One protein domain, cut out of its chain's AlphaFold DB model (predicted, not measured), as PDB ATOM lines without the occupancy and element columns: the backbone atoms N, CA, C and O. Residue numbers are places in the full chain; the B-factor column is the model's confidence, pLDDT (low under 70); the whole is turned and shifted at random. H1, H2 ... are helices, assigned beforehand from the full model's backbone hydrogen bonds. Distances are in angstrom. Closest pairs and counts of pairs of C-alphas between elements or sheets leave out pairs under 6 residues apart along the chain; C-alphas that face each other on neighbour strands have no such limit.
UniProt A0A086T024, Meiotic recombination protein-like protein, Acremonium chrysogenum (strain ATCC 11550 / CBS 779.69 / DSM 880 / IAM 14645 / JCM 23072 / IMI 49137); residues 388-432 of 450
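What this domain is: This is residues 388 to 432 of the 450 residues of the protein "Meiotic recombination protein-like protein" of Acremonium chrysogenum (strain ATCC 11550 / CBS 779.69 / DSM 880 / IAM 14645 / JCM 23072 / IMI 49137) (UniProt A0A086T024). This model has little regular structure: two short helices, H2 and H1, follow one another in the middle of a loose, elongated chain. At one end the long stretch 388 to 408 reaches out to a turn near Asp 400 and folds back to H1; at the other, residues 423 to 432 form a tail beyond H2. The printed part has 45 residues, with H1 then H2 and no named strand; the class is all helix, though the named elements hold only 13 residues. The radius of gyration of the C-alphas is 12.3 A, and the spans are 37 by 20 by 12 A.

Where its parts are: H2, residues 414 to 422, is 12.7 A long, from C-alpha 414 at (5.938, -11.260, -38.687) to C-alpha 422 at (3.386, -18.254, -48.935). H1 is residues 409 to 412.

How they stand to each other: H1 and H2 are close but not clearly touching; their closest C-alphas, Asp 411 and Leu 417, are 6.2 A apart. In H2 every O i to N i+4 pair is within hydrogen-bond range; H1 is too short for one.

The domain as a whole: The C-alphas farthest apart, Asp 400 and Arg 424, are 37.5 A apart. The H1 to H2 link is tight, and the printed part has no cut. Residues 397 to 404 and 425 to 432 have pLDDT under 70.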
ATOM      1  N   HIS A 388      11.529  -8.372 -39.294       84.88
ATOM      2  CA  HIS A 388      11.728  -6.924 -39.461       84.88
ATOM      3  C   HIS A 388      10.677  -6.309 -40.399       84.88
ATOM      4  O   HIS A 388      10.458  -5.105 -40.375       84.88
ATOM      5  N   GLY A 389       9.957  -7.139 -41.159       81.56
ATOM      6  CA  GLY A 389       8.959  -6.689 -42.122       81.56
ATOM      7  C   GLY A 389       9.566  -6.013 -43.350       81.56
ATOM      8  O   GLY A 389      10.782  -5.896 -43.493       81.56
ATOM      9  N   ILE A 390       8.705  -5.586 -44.270       82.81
ATOM     10  CA  ILE A 390       9.145  -4.838 -45.454       82.81
ATOM     11  C   ILE A 390       9.618  -3.454 -44.992       82.81
ATOM     12  O   ILE A 390       8.879  -2.775 -44.290       82.81
ATOM     13  N   ALA A 391      10.827  -3.044 -45.386       81.00
ATOM     14  CA  ALA A 391      11.418  -1.749 -45.022       81.00
ATOM     15  C   ALA A 391      11.519  -1.490 -43.501       81.00
ATOM     16  O   ALA A 391      11.284  -0.375 -43.047       81.00
ATOM     17  N   ASP A 392      11.841  -2.522 -42.712       80.94
ATOM     18  CA  ASP A 392      12.011  -2.445 -41.249       80.94
ATOM     19  C   ASP A 392      10.772  -1.964 -40.470       80.94
ATOM     20  O   ASP A 392      10.853  -1.596 -39.300       80.94
ATOM     21  N   VAL A 393       9.586  -2.036 -41.080       82.06
ATOM     22  CA  VAL A 393       8.304  -1.637 -40.474       82.06
ATOM     23  C   VAL A 393       7.983  -2.422 -39.191       82.06
ATOM     24  O   VAL A 393       7.333  -1.907 -38.286       82.06
ATOM     25  N   GLY A 394       8.444  -3.669 -39.087       73.75
ATOM     26  CA  GLY A 394       8.303  -4.515 -37.898       73.75
ATOM     27  C   GLY A 394       9.317  -4.231 -36.791       73.75
ATOM     28  O   GLY A 394       9.197  -4.789 -35.698       73.75
ATOM     29  N   VAL A 395      10.320  -3.390 -37.049       79.12
ATOM     30  CA  VAL A 395      11.290  -2.971 -36.039       79.12
ATOM     31  C   VAL A 395      10.675  -1.810 -35.256       79.12
ATOM     32  O   VAL A 395      10.373  -0.772 -35.844       79.12
ATOM     33  N   PRO A 396      10.461  -1.944 -33.933       70.00
ATOM     34  CA  PRO A 396       9.958  -0.832 -33.142       70.00
ATOM     35  C   PRO A 396      10.970   0.311 -33.214       70.00
ATOM     36  O   PRO A 396      12.146   0.129 -32.884       70.00
ATOM     37  N   VAL A 397      10.516   1.483 -33.652       69.00
ATOM     38  CA  VAL A 397      11.365   2.670 -33.748       69.00
ATOM     39  C   VAL A 397      11.726   3.082 -32.324       69.00
ATOM     40  O   VAL A 397      10.896   3.580 -31.566       69.00
ATOM     41  N   THR A 398      12.975   2.839 -31.929       58.59
ATOM     42  CA  THR A 398      13.516   3.261 -30.632       58.59
ATOM     43  C   THR A 398      13.913   4.734 -30.684       58.59
ATOM     44  O   THR A 398      15.058   5.087 -30.432       58.59
ATOM     45  N   THR A 399      12.995   5.612 -31.070       55.19
ATOM     46  CA  THR A 399      13.074   7.005 -30.626       55.19
ATOM     47  C   THR A 399      12.612   7.018 -29.173       55.19
ATOM     48  O   THR A 399      11.636   6.339 -28.860       55.19
ATOM     49  N   ASP A 400      13.322   7.736 -28.298       51.38
ATOM     50  CA  ASP A 400      13.284   7.689 -26.817       51.38
ATOM     51  C   ASP A 400      11.914   7.903 -26.130       51.38
ATOM     52  O   ASP A 400      11.816   8.015 -24.909       51.38
ATOM     53  N   ILE A 401      10.825   7.919 -26.889       53.16
ATOM     54  CA  ILE A 401       9.456   8.064 -26.426       53.16
ATOM     55  C   ILE A 401       8.662   6.863 -26.949       53.16
ATOM     56  O   ILE A 401       8.066   6.880 -28.022       53.16
ATOM     57  N   GLY A 402       8.684   5.791 -26.158       56.34
ATOM     58  CA  GLY A 402       7.603   4.810 -26.132       56.34
ATOM     59  C   GLY A 402       7.476   3.870 -27.328       56.34
ATOM     60  O   GLY A 402       6.359   3.690 -27.777       56.34
ATOM     61  N   GLY A 403       8.563   3.242 -27.796       60.41
ATOM     62  CA  GLY A 403       8.531   1.965 -28.537       60.41
ATOM     63  C   GLY A 403       7.369   1.792 -29.523       60.41
ATOM     64  O   GLY A 403       6.698   0.759 -29.499       60.41
ATOM     65  N   LEU A 404       7.101   2.821 -30.329       61.97
ATOM     66  CA  LEU A 404       5.959   2.853 -31.230       61.97
ATOM     67  C   LEU A 404       6.201   1.816 -32.326       61.97
ATOM     68  O   LEU A 404       7.129   1.924 -33.130       61.97
ATOM     69  N   ILE A 405       5.377   0.772 -32.314       70.50
ATOM     70  CA  ILE A 405       5.302  -0.200 -33.398       70.50
ATOM     71  C   ILE A 405       4.601   0.511 -34.556       70.50
ATOM     72  O   ILE A 405       3.540   1.109 -34.367       70.50
ATOM     73  N   HIS A 406       5.210   0.492 -35.740       76.56
ATOM     74  CA  HIS A 406       4.618   1.115 -36.918       76.56
ATOM     75  C   HIS A 406       3.233   0.491 -37.186       76.56
ATOM     76  O   HIS A 406       3.118  -0.733 -37.134       76.56
ATOM     77  N   PRO A 407       2.177   1.262 -37.507       81.69
ATOM     78  CA  PRO A 407       0.822   0.718 -37.682       81.69
ATOM     79  C   PRO A 407       0.746  -0.355 -38.780       81.69
ATOM     80  O   PRO A 407      -0.017  -1.307 -38.683       81.69
ATOM     81  N   LEU A 408       1.599  -0.253 -39.804       82.88
ATOM     82  CA  LEU A 408       1.711  -1.263 -40.866       82.88
ATOM     83  C   LEU A 408       2.445  -2.551 -40.441       82.88
ATOM     84  O   LEU A 408       2.490  -3.503 -41.216       82.88
ATOM     85  N   ALA A 409       3.024  -2.619 -39.240       83.06
ATOM     86  CA  ALA A 409       3.735  -3.809 -38.768       83.06
ATOM     87  C   ALA A 409       2.812  -5.017 -38.593       83.06
ATOM     88  O   ALA A 409       3.258  -6.146 -38.778       83.06
ATOM     89  N   GLU A 410       1.532  -4.793 -38.281       81.19
ATOM     90  CA  GLU A 410       0.548  -5.873 -38.147       81.19
ATOM     91  C   GLU A 410       0.372  -6.645 -39.460       81.19
ATOM     92  O   GLU A 410       0.256  -7.868 -39.461       81.19
ATOM     93  N   ASP A 411       0.430  -5.932 -40.584       83.81
ATOM     94  CA  ASP A 411       0.172  -6.465 -41.918       83.81
ATOM     95  C   ASP A 411       1.441  -6.866 -42.680       83.81
ATOM     96  O   ASP A 411       1.433  -7.819 -43.471       83.81
ATOM     97  N   PHE A 412       2.523  -6.120 -42.465       85.56
ATOM     98  CA  PHE A 412       3.751  -6.189 -43.256       85.56
ATOM     99  C   PHE A 412       4.959  -6.677 -42.459       85.56
ATOM    100  O   PHE A 412       6.079  -6.616 -42.963       85.56
ATOM    101  N   ALA A 413       4.753  -7.204 -41.251       87.38
ATOM    102  CA  ALA A 413       5.783  -7.888 -40.483       87.38
ATOM    103  C   ALA A 413       5.259  -9.177 -39.824       87.38
ATOM    104  O   ALA A 413       4.066  -9.450 -39.705       87.38
ATOM    105  N   GLY A 414       6.192 -10.028 -39.416       84.88
ATOM    106  CA  GLY A 414       5.938 -11.260 -38.687       84.88
ATOM    107  C   GLY A 414       5.184 -12.330 -39.481       84.88
ATOM    108  O   GLY A 414       5.514 -12.665 -40.621       84.88
ATOM    109  N   LYS A 415       4.204 -12.950 -38.815       82.31
ATOM    110  CA  LYS A 415       3.478 -14.123 -39.326       82.31
ATOM    111  C   LYS A 415       2.537 -13.770 -40.478       82.31
ATOM    112  O   LYS A 415       2.401 -14.574 -41.394       82.31
ATOM    113  N   VAL A 416       1.935 -12.578 -40.445       84.81
ATOM    114  CA  VAL A 416       0.952 -12.121 -41.440       84.81
ATOM    115  C   VAL A 416       1.616 -11.939 -42.802       84.81
ATOM    116  O   VAL A 416       1.151 -12.505 -43.792       84.81
ATOM    117  N   LEU A 417       2.774 -11.270 -42.839       86.12
ATOM    118  CA  LEU A 417       3.586 -11.158 -44.052       86.12
ATOM    119  C   LEU A 417       3.977 -12.540 -44.595       86.12
ATOM    120  O   LEU A 417       3.865 -12.799 -45.793       86.12
ATOM    121  N   ARG A 418       4.409 -13.449 -43.712       84.88
ATOM    122  CA  ARG A 418       4.805 -14.807 -44.103       84.88
ATOM    123  C   ARG A 418       3.633 -15.593 -44.707       84.88
ATOM    124  O   ARG A 418       3.828 -16.267 -45.714       84.88
ATOM    125  N   ALA A 419       2.442 -15.494 -44.121       84.56
ATOM    126  CA  ALA A 419       1.237 -16.154 -44.619       84.56
ATOM    127  C   ALA A 419       0.806 -15.600 -45.987       84.56
ATOM    128  O   ALA A 419       0.494 -16.376 -46.888       84.56
ATOM    129  N   ARG A 420       0.874 -14.274 -46.180       84.31
ATOM    130  CA  ARG A 420       0.579 -13.626 -47.471       84.31
ATOM    131  C   ARG A 420       1.566 -14.021 -48.568       84.31
ATOM    132  O   ARG A 420       1.136 -14.330 -49.673       84.31
ATOM    133  N   LEU A 421       2.867 -14.062 -48.269       84.69
ATOM    134  CA  LEU A 421       3.898 -14.451 -49.241       84.69
ATOM    135  C   LEU A 421       3.827 -15.932 -49.632       84.69
ATOM    136  O   LEU A 421       4.107 -16.276 -50.775       84.69
ATOM    137  N   LEU A 422       3.468 -16.810 -48.692       84.38
ATOM    138  CA  LEU A 422       3.386 -18.254 -48.935       84.38
ATOM    139  C   LEU A 422       1.996 -18.717 -49.398       84.38
ATOM    140  O   LEU A 422       1.840 -19.891 -49.729       84.38
ATOM    141  N   GLY A 423       0.994 -17.831 -49.412       75.56
ATOM    142  CA  GLY A 423      -0.373 -18.148 -49.840       75.56
ATOM    143  C   GLY A 423      -1.063 -19.228 -48.996       75.56
ATOM    144  O   GLY A 423      -1.996 -19.870 -49.474       75.56
ATOM    145  N   ARG A 424      -0.596 -19.467 -47.762       72.62
ATOM    146  CA  ARG A 424      -1.108 -20.494 -46.845       72.62
ATOM    147  C   ARG A 424      -1.223 -19.910 -45.443       72.62
ATOM    148  O   ARG A 424      -0.278 -19.283 -44.966       72.62
ATOM    149  N   GLU A 425      -2.350 -20.137 -44.774       62.22
ATOM    150  CA  GLU A 425      -2.485 -19.826 -43.348       62.22
ATOM    151  C   GLU A 425      -1.523 -20.719 -42.558       62.22
ATOM    152  O   GLU A 425      -1.583 -21.947 -42.616       62.22
ATOM    153  N   ILE A 426      -0.563 -20.094 -41.879       59.91
ATOM    154  CA  ILE A 426       0.436 -20.804 -41.085       59.91
ATOM    155  C   ILE A 426      -0.154 -20.974 -39.693       59.91
ATOM    156  O   ILE A 426      -0.148 -20.034 -38.900       59.91
ATOM    157  N   GLU A 427      -0.659 -22.170 -39.403       55.69
ATOM    158  CA  GLU A 427      -1.018 -22.554 -38.040       55.69
ATOM    159  C   GLU A 427       0.221 -22.523 -37.128       55.69
ATOM    160  O   GLU A 427       1.337 -22.874 -37.529       55.69
ATOM    161  N   ASP A 428       0.019 -22.143 -35.865       55.69
ATOM    162  CA  ASP A 428       1.071 -21.946 -34.858       55.69
ATOM    163  C   ASP A 428       1.974 -23.177 -34.610       55.69
ATOM    164  O   ASP A 428       3.060 -23.050 -34.041       55.69
ATOM    165  N   ASN A 429       1.582 -24.357 -35.095       50.41
ATOM    166  CA  ASN A 429       2.312 -25.620 -34.953       50.41
ATOM    167  C   ASN A 429       3.596 -25.724 -35.802       50.41
ATOM    168  O   ASN A 429       4.451 -26.574 -35.537       50.41
ATOM    169  N   GLU A 430       3.783 -24.857 -36.800       54.56
ATOM    170  CA  GLU A 430       4.992 -24.855 -37.640       54.56
ATOM    171  C   GLU A 430       6.161 -24.048 -37.038       54.56
ATOM    172  O   GLU A 430       7.281 -24.081 -37.553       54.56
ATOM    173  N   LEU A 431       5.924 -23.306 -35.950       52.53
ATOM    174  CA  LEU A 431       6.928 -22.429 -35.331       52.53
ATOM    175  C   LEU A 431       7.853 -23.154 -34.341       52.53
ATOM    176  O   LEU A 431       8.967 -22.681 -34.116       52.53
ATOM    177  N   ASP A 432       7.445 -24.317 -33.822       49.41
ATOM    178  CA  ASP A 432       8.202 -25.084 -32.817       49.41
ATOM    179  C   ASP A 432       8.691 -26.463 -33.292       49.41
ATOM    180  O   ASP A 432       9.423 -27.153 -32.577       49.41
TER     181      ASP A 432